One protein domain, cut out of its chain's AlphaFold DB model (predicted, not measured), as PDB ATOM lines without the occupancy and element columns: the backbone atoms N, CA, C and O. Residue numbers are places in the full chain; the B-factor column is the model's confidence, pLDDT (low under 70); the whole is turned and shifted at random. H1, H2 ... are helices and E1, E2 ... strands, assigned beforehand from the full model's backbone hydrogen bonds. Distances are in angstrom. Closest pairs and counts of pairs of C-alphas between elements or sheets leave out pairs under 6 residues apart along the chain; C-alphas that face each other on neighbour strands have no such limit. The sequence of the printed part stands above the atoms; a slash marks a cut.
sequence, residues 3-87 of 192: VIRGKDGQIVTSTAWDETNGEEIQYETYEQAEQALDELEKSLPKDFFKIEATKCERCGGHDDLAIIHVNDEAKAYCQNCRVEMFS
ATOM      1  N   VAL A   3      27.128  33.590   7.056       77.06
ATOM      2  CA  VAL A   3      26.084  33.501   6.029       77.06
ATOM      3  C   VAL A   3      26.745  33.407   4.660       77.06
ATOM      4  O   VAL A   3      27.758  34.066   4.416       77.06
ATOM      5  N   ILE A   4      26.160  32.625   3.756       78.38
ATOM      6  CA  ILE A   4      26.599  32.525   2.361       78.38
ATOM      7  C   ILE A   4      25.790  33.511   1.508       78.38
ATOM      8  O   ILE A   4      24.562  33.451   1.463       78.38
ATOM      9  N   ARG A   5      26.478  34.436   0.826       77.56
ATOM     10  CA  ARG A   5      25.862  35.467  -0.029       77.56
ATOM     11  C   ARG A   5      26.427  35.421  -1.444       77.56
ATOM     12  O   ARG A   5      27.624  35.216  -1.633       77.56
ATOM     13  N   GLY A   6      25.573  35.654  -2.434       76.81
ATOM     14  CA  GLY A   6      25.951  35.851  -3.830       76.81
ATOM     15  C   GLY A   6      26.709  37.159  -4.035       76.81
ATOM     16  O   GLY A   6      26.591  38.102  -3.246       76.81
ATOM     17  N   LYS A   7      27.501  37.238  -5.108       74.44
ATOM     18  CA  LYS A   7      28.276  38.446  -5.457       74.44
ATOM     19  C   LYS A   7      27.428  39.698  -5.694       74.44
ATOM     20  O   LYS A   7      27.910  40.807  -5.488       74.44
ATOM     21  N   ASP A   8      26.187  39.526  -6.110       71.19
ATOM     22  CA  ASP A   8      25.194  40.583  -6.300       71.19
ATOM     23  C   ASP A   8      24.374  40.883  -5.031       71.19
ATOM     24  O   ASP A   8      23.455  41.698  -5.061       71.19
ATOM     25  N   GLY A   9      24.718  40.249  -3.908       62.44
ATOM     26  CA  GLY A   9      24.024  40.389  -2.633       62.44
ATOM     27  C   GLY A   9      22.825  39.454  -2.466       62.44
ATOM     28  O   GLY A   9      22.189  39.509  -1.413       62.44
ATOM     29  N   GLN A  10      22.526  38.590  -3.447       65.31
ATOM     30  CA  GLN A  10      21.454  37.600  -3.320       65.31
ATOM     31  C   GLN A  10      21.759  36.600  -2.200       65.31
ATOM     32  O   GLN A  10      22.899  36.174  -2.009       65.31
ATOM     33  N   ILE A  11      20.736  36.237  -1.431       61.66
ATOM     34  CA  ILE A  11      20.854  35.316  -0.298       61.66
ATOM     35  C   ILE A  11      20.523  33.913  -0.790       61.66
ATOM     36  O   ILE A  11      19.535  33.723  -1.500       61.66
ATOM     37  N   VAL A  12      21.344  32.930  -0.418       63.00
ATOM     38  CA  VAL A  12      21.049  31.531  -0.728       63.00
ATOM     39  C   VAL A  12      20.102  30.985   0.328       63.00
ATOM     40  O   VAL A  12      20.450  30.887   1.502       63.00
ATOM     41  N   THR A  13      18.904  30.625  -0.108       57.81
ATOM     42  CA  THR A  13      17.880  29.959   0.701       57.81
ATOM     43  C   THR A  13      17.777  28.517   0.210       57.81
ATOM     44  O   THR A  13      17.729  28.294  -1.002       57.81
ATOM     45  N   SER A  14      17.763  27.522   1.099       49.50
ATOM     46  CA  SER A  14      17.727  26.114   0.681       49.50
ATOM     47  C   SER A  14      16.308  25.735   0.283       49.50
ATOM     48  O   SER A  14      15.434  25.554   1.125       49.50
ATOM     49  N   THR A  15      16.068  25.608  -1.018       49.09
ATOM     50  CA  THR A  15      14.807  25.092  -1.551       49.09
ATOM     51  C   THR A  15      15.016  23.661  -2.018       49.09
ATOM     52  O   THR A  15      15.402  23.426  -3.164       49.09
ATOM     53  N   ALA A  16      14.744  22.694  -1.150       39.81
ATOM     54  CA  ALA A  16      14.442  21.356  -1.640       39.81
ATOM     55  C   ALA A  16      13.339  20.673  -0.833       39.81
ATOM     56  O   ALA A  16      12.420  20.167  -1.464       39.81
ATOM     57  N   TRP A  17      13.356  20.695   0.508       45.25
ATOM     58  CA  TRP A  17      12.378  19.911   1.284       45.25
ATOM     59  C   TRP A  17      12.007  20.431   2.684       45.25
ATOM     60  O   TRP A  17      11.383  19.673   3.407       45.25
ATOM     61  N   ASP A  18      12.302  21.678   3.076       43.44
ATOM     62  CA  ASP A  18      11.941  22.153   4.423       43.44
ATOM     63  C   ASP A  18      11.601  23.647   4.493       43.44
ATOM     64  O   ASP A  18      12.218  24.475   3.824       43.44
ATOM     65  N   GLU A  19      10.593  23.897   5.332       45.53
ATOM     66  CA  GLU A  19      10.074  25.034   6.121       45.53
ATOM     67  C   GLU A  19      10.757  26.421   6.115       45.53
ATOM     68  O   GLU A  19      10.278  27.328   6.787       45.53
ATOM     69  N   THR A  20      11.823  26.652   5.355       47.72
ATOM     70  CA  THR A  20      12.605  27.893   5.416       47.72
ATOM     71  C   THR A  20      11.979  29.083   4.694       47.72
ATOM     72  O   THR A  20      12.505  30.166   4.840       47.72
ATOM     73  N   ASN A  21      10.879  28.963   3.935       50.41
ATOM     74  CA  ASN A  21      10.132  30.100   3.342       50.41
ATOM     75  C   ASN A  21      10.959  31.219   2.645       50.41
ATOM     76  O   ASN A  21      10.462  32.332   2.470       50.41
ATOM     77  N   GLY A  22      12.192  30.954   2.198       52.75
ATOM     78  CA  GLY A  22      13.084  31.996   1.666       52.75
ATOM     79  C   GLY A  22      13.881  32.766   2.733       52.75
ATOM     80  O   GLY A  22      14.319  33.888   2.486       52.75
ATOM     81  N   GLU A  23      14.077  32.180   3.909       55.47
ATOM     82  CA  GLU A  23      14.884  32.715   5.000       55.47
ATOM     83  C   GLU A  23      16.378  32.418   4.811       55.47
ATOM     84  O   GLU A  23      16.796  31.407   4.240       55.47
ATOM     85  N   GLU A  24      17.192  33.347   5.306       68.62
ATOM     86  CA  GLU A  24      18.650  33.306   5.276       68.62
ATOM     87  C   GLU A  24      19.194  32.105   6.065       68.62
ATOM     88  O   GLU A  24      18.930  31.977   7.261       68.62
ATOM     89  N   ILE A  25      19.997  31.247   5.423       71.88
ATOM     90  CA  ILE A  25      20.666  30.143   6.125       71.88
ATOM     91  C   ILE A  25      21.855  30.690   6.916       71.88
ATOM     92  O   ILE A  25      22.756  31.323   6.359       71.88
ATOM     93  N   GLN A  26      21.865  30.412   8.217       73.56
ATOM     94  CA  GLN A  26      22.875  30.895   9.153       73.56
ATOM     95  C   GLN A  26      23.659  29.732   9.751       73.56
ATOM     96  O   GLN A  26      23.089  28.725  10.164       73.56
ATOM     97  N   TYR A  27      24.974  29.912   9.847       80.81
ATOM     98  CA  TYR A  27      25.894  28.935  10.413       80.81
ATOM     99  C   TYR A  27      26.528  29.480  11.691       80.81
ATOM    100  O   TYR A  27      26.893  30.662  11.782       80.81
ATOM    101  N   GLU A  28      26.671  28.620  12.697       75.62
ATOM    102  CA  GLU A  28      27.264  29.000  13.979       75.62
ATOM    103  C   GLU A  28      28.771  29.215  13.832       75.62
ATOM    104  O   GLU A  28      29.317  30.189  14.367       75.62
ATOM    105  N   THR A  29      29.428  28.364  13.038       81.62
ATOM    106  CA  THR A  29      30.876  28.392  12.812       81.62
ATOM    107  C   THR A  29      31.236  28.666  11.351       81.62
ATOM    108  O   THR A  29      30.445  28.443  10.435       81.62
ATOM    109  N   TYR A  30      32.454  29.170  11.129       80.81
ATOM    110  CA  TYR A  30      32.976  29.406   9.780       80.81
ATOM    111  C   TYR A  30      33.137  28.092   9.008       80.81
ATOM    112  O   TYR A  30      32.783  28.028   7.841       80.81
ATOM    113  N   GLU A  31      33.597  27.033   9.679       83.56
ATOM    114  CA  GLU A  31      33.797  25.702   9.091       83.56
ATOM    115  C   GLU A  31      32.490  25.108   8.541       83.56
ATOM    116  O   GLU A  31      32.473  24.546   7.451       83.56
ATOM    117  N   GLN A  32      31.371  25.295   9.250       82.62
ATOM    118  CA  GLN A  32      30.049  24.893   8.760       82.62
ATOM    119  C   GLN A  32      29.640  25.674   7.503       82.62
ATOM    120  O   GLN A  32      29.111  25.090   6.558       82.62
ATOM    121  N   ALA A  33      29.895  26.986   7.481       83.38
ATOM    122  CA  ALA A  33      29.608  27.820   6.317       83.38
ATOM    123  C   ALA A  33      30.500  27.462   5.117       83.38
ATOM    124  O   ALA A  33      30.039  27.498   3.981       83.38
ATOM    125  N   GLU A  34      31.757  27.099   5.361       84.38
ATOM    126  CA  GLU A  34      32.717  26.675   4.339       84.38
ATOM    127  C   GLU A  34      32.318  25.339   3.710       84.38
ATOM    128  O   GLU A  34      32.225  25.246   2.489       84.38
ATOM    129  N   GLN A  35      31.950  24.344   4.522       85.12
ATOM    130  CA  GLN A  35      31.442  23.062   4.020       85.12
ATOM    131  C   GLN A  35      30.180  23.237   3.165       85.12
ATOM    132  O   GLN A  35      30.060  22.634   2.098       85.12
ATOM    133  N   ALA A  36      29.252  24.091   3.600       82.94
ATOM    134  CA  ALA A  36      28.043  24.372   2.837       82.94
ATOM    135  C   ALA A  36      28.328  25.152   1.541       82.94
ATOM    136  O   ALA A  36      27.703  24.884   0.511       82.94
ATOM    137  N   LEU A  37      29.282  26.088   1.562       82.62
ATOM    138  CA  LEU A  37      29.731  26.792   0.362       82.62
ATOM    139  C   LEU A  37      30.335  25.810  -0.650       82.62
ATOM    140  O   LEU A  37      29.937  25.830  -1.813       82.62
ATOM    141  N   ASP A  38      31.215  24.914  -0.205       83.69
ATOM    142  CA  ASP A  38      31.833  23.885  -1.046       83.69
ATOM    143  C   ASP A  38      30.791  22.961  -1.694       83.69
ATOM    144  O   ASP A  38      30.943  22.534  -2.841       83.69
ATOM    145  N   GLU A  39      29.718  22.621  -0.977       82.25
ATOM    146  CA  GLU A  39      28.614  21.832  -1.526       82.25
ATOM    147  C   GLU A  39      27.819  22.590  -2.591       82.25
ATOM    148  O   GLU A  39      27.512  22.018  -3.640       82.25
ATOM    149  N   LEU A  40      27.537  23.874  -2.365       77.06
ATOM    150  CA  LEU A  40      26.833  24.726  -3.325       77.06
ATOM    151  C   LEU A  40      27.671  24.972  -4.587       77.06
ATOM    152  O   LEU A  40      27.161  24.846  -5.707       77.06
ATOM    153  N   GLU A  41      28.966  25.255  -4.427       79.12
ATOM    154  CA  GLU A  41      29.892  25.517  -5.533       79.12
ATOM    155  C   GLU A  41      30.130  24.293  -6.430       79.12
ATOM    156  O   GLU A  41      30.489  24.457  -7.594       79.12
ATOM    157  N   LYS A  42      29.848  23.059  -5.983       82.56
ATOM    158  CA  LYS A  42      29.871  21.875  -6.874       82.56
ATOM    159  C   LYS A  42      28.867  21.971  -8.026       82.56
ATOM    160  O   LYS A  42      29.047  21.303  -9.042       82.56
ATOM    161  N   SER A  43      27.809  22.762  -7.860       74.75
ATOM    162  CA  SER A  43      26.712  22.898  -8.826       74.75
ATOM    163  C   SER A  43      26.693  24.244  -9.561       74.75
ATOM    164  O   SER A  43      25.873  24.439 -10.459       74.75
ATOM    165  N   LEU A  44      27.594  25.169  -9.205       76.31
ATOM    166  CA  LEU A  44      27.584  26.566  -9.645       76.31
ATOM    167  C   LEU A  44      28.999  27.057 -10.019       76.31
ATOM    168  O   LEU A  44      29.988  26.387  -9.732       76.31
ATOM    169  N   PRO A  45      29.137  28.196 -10.727       78.44
ATOM    170  CA  PRO A  45      30.449  28.741 -11.065       78.44
ATOM    171  C   PRO A  45      31.290  29.035  -9.815       78.44
ATOM    172  O   PRO A  45      30.762  29.491  -8.803       78.44
ATOM    173  N   LYS A  46      32.608  28.833  -9.911       74.25
ATOM    174  CA  LYS A  46      33.541  29.201  -8.836       74.25
ATOM    175  C   LYS A  46      33.455  30.690  -8.507       74.25
ATOM    176  O   LYS A  46      33.265  31.513  -9.406       74.25
ATOM    177  N   ASP A  47      33.633  31.018  -7.230       73.50
ATOM    178  CA  ASP A  47      33.575  32.377  -6.690       73.50
ATOM    179  C   ASP A  47      32.205  33.049  -6.872       73.50
ATOM    180  O   ASP A  47      32.114  34.280  -6.860       73.50
ATOM    181  N   PHE A  48      31.133  32.298  -7.129       78.62
ATOM    182  CA  PHE A  48      29.802  32.888  -7.290       78.62
ATOM    183  C   PHE A  48      29.239  33.381  -5.949       78.62
ATOM    184  O   PHE A  48      28.528  34.391  -5.898       78.62
ATOM    185  N   PHE A  49      29.635  32.725  -4.860       81.12
ATOM    186  CA  PHE A  49      29.275  33.094  -3.501       81.12
ATOM    187  C   PHE A  49      30.503  33.464  -2.671       81.12
ATOM    188  O   PHE A  49      31.646  33.207  -3.038       81.12
ATOM    189  N   LYS A  50      30.245  34.093  -1.528       81.12
ATOM    190  CA  LYS A  50      31.227  34.388  -0.488       81.12
ATOM    191  C   LYS A  50      30.605  34.144   0.884       81.12
ATOM    192  O   LYS A  50      29.395  34.298   1.059       81.12
ATOM    193  N   ILE A  51      31.448  33.844   1.865       82.12
ATOM    194  CA  ILE A  51      31.052  33.834   3.273       82.12
ATOM    195  C   ILE A  51      31.155  35.260   3.808       82.12
ATOM    196  O   ILE A  51      32.178  35.928   3.644       82.12
ATOM    197  N   GLU A  52      30.101  35.730   4.465       81.19
ATOM    198  CA  GLU A  52      30.087  37.016   5.147       81.19
ATOM    199  C   GLU A  52      29.763  36.816   6.630       81.19
ATOM    200  O   GLU A  52      28.802  36.136   6.994       81.19
ATOM    201  N   ALA A  53      30.600  37.387   7.499       80.31
ATOM    202  CA  ALA A  53      30.344  37.389   8.932       80.31
ATOM    203  C   ALA A  53      29.190  38.350   9.229       80.31
ATOM    204  O   ALA A  53      29.261  39.536   8.887       80.31
ATOM    205  N   THR A  54      28.147  37.848   9.889       82.62
ATOM    206  CA  THR A  54      27.041  38.686  10.351       82.62
ATOM    207  C   THR A  54      27.580  39.735  11.317       82.62
ATOM    208  O   THR A  54      28.450  39.450  12.143       82.62
ATOM    209  N   LYS A  55      27.058  40.958  11.223       86.19
ATOM    210  CA  LYS A  55      27.415  42.077  12.100       86.19
ATOM    211  C   LYS A  55      26.183  42.559  12.834       86.19
ATOM    212  O   LYS A  55      25.069  42.451  12.331       86.19
ATOM    213  N   CYS A  56      26.385  43.145  14.006       85.00
ATOM    214  CA  CYS A  56      25.321  43.850  14.694       85.00
ATOM    215  C   CYS A  56      24.865  45.029  13.832       85.00
ATOM    216  O   CYS A  56      25.656  45.927  13.553       85.00
ATOM    217  N   GLU A  57      23.581  45.087  13.494       85.12
ATOM    218  CA  GLU A  57      23.031  46.150  12.644       85.12
ATOM    219  C   GLU A  57      23.097  47.542  13.276       85.12
ATOM    220  O   GLU A  57      23.016  48.552  12.584       85.12
ATOM    221  N   ARG A  58      23.265  47.618  14.601       84.38
ATOM    222  CA  ARG A  58      23.337  48.887  15.328       84.38
ATOM    223  C   ARG A  58      24.758  49.401  15.537       84.38
ATOM    224  O   ARG A  58      24.977  50.599  15.410       84.38
ATOM    225  N   CYS A  59      25.705  48.537  15.906       88.19
ATOM    226  CA  CYS A  59      27.070  48.962  16.249       88.19
ATOM    227  C   CYS A  59      28.169  48.364  15.359       88.19
ATOM    228  O   CYS A  59      29.333  48.709  15.532       88.19
ATOM    229  N   GLY A  60      27.834  47.454  14.442       85.38
ATOM    230  CA  GLY A  60      28.796  46.779  13.566       85.38
ATOM    231  C   GLY A  60      29.684  45.732  14.252       85.38
ATOM    232  O   GLY A  60      30.548  45.159  13.592       85.38
ATOM    233  N   GLY A  61      29.497  45.481  15.554       83.31
ATOM    234  CA  GLY A  61      30.238  44.465  16.310       83.31
ATOM    235  C   GLY A  61      29.880  43.031  15.903       83.31
ATOM    236  O   GLY A  61      28.825  42.801  15.314       83.31
ATOM    237  N   HIS A  62      30.744  42.074  16.242       79.06
ATOM    238  CA  HIS A  62      30.600  40.659  15.854       79.06
ATOM    239  C   HIS A  62      30.376  39.722  17.056       79.06
ATOM    240  O   HIS A  62      30.029  38.558  16.867       79.06
ATOM    241  N   ASP A  63      30.538  40.235  18.279       76.50
ATOM    242  CA  ASP A  63      30.484  39.450  19.516       76.50
ATOM    243  C   ASP A  63      29.041  39.256  20.010       76.50
ATOM    244  O   ASP A  63      28.225  40.185  19.973       76.50
ATOM    245  N   ASP A  64      28.731  38.046  20.491       79.00
ATOM    246  CA  ASP A  64      27.442  37.655  21.091       79.00
ATOM    247  C   ASP A  64      26.203  38.125  20.310       79.00
ATOM    248  O   ASP A  64      25.215  38.644  20.863       79.00
ATOM    249  N   LEU A  65      26.272  37.953  18.989       80.50
ATOM    250  CA  LEU A  65      25.169  38.218  18.077       80.50
ATOM    251  C   LEU A  65      24.038  37.218  18.299       80.50
ATOM    252  O   LEU A  65      24.257  36.011  18.345       80.50
ATOM    253  N   ALA A  66      22.817  37.736  18.380       77.56
ATOM    254  CA  ALA A  66      21.620  36.931  18.208       77.56
ATOM    255  C   ALA A  66      20.668  37.612  17.235       77.56
ATOM    256  O   ALA A  66      20.606  38.845  17.165       77.56
ATOM    257  N   ILE A  67      19.909  36.782  16.532       76.94
ATOM    258  CA  ILE A  67      18.823  37.224  15.674       76.94
ATOM    259  C   ILE A  67      17.574  37.426  16.515       76.94
ATOM    260  O   ILE A  67      17.250  36.629  17.397       76.94
ATOM    261  N   ILE A  68      16.888  38.523  16.249       74.94
ATOM    262  CA  ILE A  68      15.608  38.860  16.851       74.94
ATOM    263  C   ILE A  68      14.691  39.420  15.769       74.94
ATOM    264  O   ILE A  68      15.153  40.073  14.836       74.94
ATOM    265  N   HIS A  69      13.389  39.208  15.916       72.69
ATOM    266  CA  HIS A  69      12.404  39.759  14.992       72.69
ATOM    267  C   HIS A  69      11.914  41.112  15.510       72.69
ATOM    268  O   HIS A  69      11.387  41.211  16.621       72.69
ATOM    269  N   VAL A  70      12.108  42.165  14.717       71.19
ATOM    270  CA  VAL A  70      11.618  43.519  15.000       71.19
ATOM    271  C   VAL A  70      10.662  43.902  13.879       71.19
ATOM    272  O   VAL A  70      11.103  44.125  12.759       71.19
ATOM    273  N   ASN A  71       9.362  43.998  14.185       74.81
ATOM    274  CA  ASN A  71       8.303  44.224  13.189       74.81
ATOM    275  C   ASN A  71       8.337  43.187  12.046       74.81
ATOM    276  O   ASN A  71       8.324  43.562  10.880       74.81
ATOM    277  N   ASP A  72       8.447  41.903  12.396       71.50
ATOM    278  CA  ASP A  72       8.517  40.759  11.469       71.50
ATOM    279  C   ASP A  72       9.766  40.695  10.564       71.50
ATOM    280  O   ASP A  72       9.942  39.733   9.823       71.50
ATOM    281  N   GLU A  73      10.704  41.639  10.692       68.19
ATOM    282  CA  GLU A  73      12.022  41.571  10.053       68.19
ATOM    283  C   GLU A  73      13.049  40.930  10.999       68.19
ATOM    284  O   GLU A  73      13.230  41.385  12.137       68.19
ATOM    285  N   ALA A  74      13.747  39.891  10.534       71.69
ATOM    286  CA  ALA A  74      14.863  39.283  11.257       71.69
ATOM    287  C   ALA A  74      16.077  40.223  11.243       71.69
ATOM    288  O   ALA A  74      16.568  40.588  10.177       71.69
ATOM    289  N   LYS A  75      16.562  40.614  12.428       79.38
ATOM    290  CA  LYS A  75      17.693  41.537  12.590       79.38
ATOM    291  C   LYS A  75      18.736  41.017  13.562       79.38
ATOM    292  O   LYS A  75      18.401  40.449  14.605       79.38
ATOM    293  N   ALA A  76      20.008  41.254  13.248       83.19
ATOM    294  CA  ALA A  76      21.134  40.791  14.058       83.19
ATOM    295  C   ALA A  76      21.609  41.858  15.057       83.19
ATOM    296  O   ALA A  76      22.055  42.943  14.671       83.19
ATOM    297  N   TYR A  77      21.606  41.542  16.357       84.81
ATOM    298  CA  TYR A  77      22.118  42.452  17.389       84.81
ATOM    299  C   TYR A  77      23.022  41.764  18.411       84.81
ATOM    300  O   TYR A  77      22.719  40.681  18.917       84.81
ATOM    301  N   CYS A  78      24.118  42.438  18.774       86.25
ATOM    302  CA  CYS A  78      25.003  41.986  19.847       86.25
ATOM    303  C   CYS A  78      24.304  42.081  21.207       86.25
ATOM    304  O   CYS A  78      23.338  42.834  21.368       86.25
ATOM    305  N   GLN A  79      24.800  41.345  22.203       82.75
ATOM    306  CA  GLN A  79      24.242  41.339  23.559       82.75
ATOM    307  C   GLN A  79      24.027  42.755  24.115       82.75
ATOM    308  O   GLN A  79      22.935  43.061  24.589       82.75
ATOM    309  N   ASN A  80      25.020  43.639  23.992       82.94
ATOM    310  CA  ASN A  80      24.922  45.013  24.493       82.94
ATOM    311  C   ASN A  80      23.799  45.799  23.803       82.94
ATOM    312  O   ASN A  80      22.966  46.412  24.470       82.94
ATOM    313  N   CYS A  81      23.711  45.726  22.471       82.81
ATOM    314  CA  CYS A  81      22.645  46.394  21.727       82.81
ATOM    315  C   CYS A  81      21.266  45.798  22.034       82.81
ATOM    316  O   CYS A  81      20.296  46.548  22.113       82.81
ATOM    317  N   ARG A  82      21.168  44.480  22.257       83.06
ATOM    318  CA  ARG A  82      19.924  43.828  22.695       83.06
ATOM    319  C   ARG A  82      19.503  44.310  24.078       83.06
ATOM    320  O   ARG A  82      18.346  44.667  24.268       83.06
ATOM    321  N   VAL A  83      20.426  44.379  25.034       77.75
ATOM    322  CA  VAL A  83      20.134  44.916  26.370       77.75
ATOM    323  C   VAL A  83      19.674  46.365  26.264       77.75
ATOM    324  O   VAL A  83      18.660  46.715  26.852       77.75
ATOM    325  N   GLU A  84      20.333  47.210  25.477       78.62
ATOM    326  CA  GLU A  84      19.904  48.602  25.321       78.62
ATOM    327  C   GLU A  84      18.524  48.759  24.661       78.62
ATOM    328  O   GLU A  84      17.775  49.653  25.047       78.62
ATOM    329  N   MET A  85      18.168  47.905  23.695       71.88
ATOM    330  CA  MET A  85      16.893  48.009  22.971       71.88
ATOM    331  C   MET A  85      15.716  47.323  23.680       71.88
ATOM    332  O   MET A  85      14.599  47.836  23.627       71.88
ATOM    333  N   PHE A  86      15.948  46.187  24.350       65.06
ATOM    334  CA  PHE A  86      14.901  45.369  24.988       65.06
ATOM    335  C   PHE A  86      14.917  45.409  26.507       65.06
ATOM    336  O   PHE A  86      13.987  44.898  27.140       65.06
ATOM    337  N   SER A  87      15.913  46.049  27.130       61.34
ATOM    338  CA  SER A  87      15.681  46.523  28.485       61.34
ATOM    339  C   SER A  87      14.542  47.530  28.386       61.34
ATOM    340  O   SER A  87      14.685  48.630  27.855       61.34
TER     341      SER A  87
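What this domain is: This is residues 3 to 87 of the 192 residues of the protein "DUF2239 family protein" of Alkalihalobacillus halodurans (UniProt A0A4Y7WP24). Two small lobes stand end to end in a loose, elongated whole: one is the two-strand sheet E1 and E2 with helix H1 over one face, the other is the hairpin E3 and E4 with the short helix H2 folding back from the end of E4. Residues 15 to 20 stick out from the first lobe, within a long unnamed stretch from residue 7 to 29. The printed part has 85 residues, with two named helices and four named strands in the order E1, H1, E2, E3, E4, H2; both sheets are antiparallel, with the orders E1 - E2 and E3 - E4. The class is mixed, helices and strands, though under half of the residues are in named elements. It is only just loose, close to compact, with a radius of gyration of the C-alphas of 14.4 A and spans of 45 by 25 by 22 A.

How they stand to each other: E1, residues 3 to 6, and E2, residues 49 to 53, are antiparallel neighbours at 143 degrees. N 5 and O 50 are within hydrogen-bond range at 2.9 A, as are N 3 and O 52 at 3.0 A. Between them along the chain comes H1, residues 30 to 41. Its closest C-alphas to E2 are those of Ala 33 and Ile 51, 6.9 A apart; to E1, those of Ala 33 and Val 3, 6.7 A apart. E3, residues 65 to 70, is apart from E2. E3 and E4, residues 73 to 78, form a hairpin, antiparallel at 146 degrees. N 68 and O 75 are within hydrogen-bond range at 2.9 A, and N 75 and O 68 at 2.8 A. H2, residues 79 to 86, comes closest to E3 at the C-alphas of Gln 79 and Leu 65, 6.4 A apart. H1 and H2 are apart. In H1 and H2 every O i to N i+4 pair is within hydrogen-bond range.

Where its parts are: E1 begins at C-alpha 3, at (26.084, 33.501, 6.029), and measures 10.1 A. H1 measures 16.1 A and E2 13.2 A. E3 measures 14.9 A from C-alpha 65, at (25.169, 38.218, 18.077), and E4 measures 16.3 A. H2 measures 10.3 A and ends at C-alpha 86, at (14.901, 45.369, 24.988).

The domain as a whole: The C-alphas farthest apart are those of Pro 45 and Ser 87, at 45.8 A. The printed part has no cut. The links E1 to H1, 23 residues, and E2 to E3, 11 residues, are long. The mean pLDDT of the printed part is 74.2; residues 9 to 24, residue 73 and residues 86 to 87 are under 70.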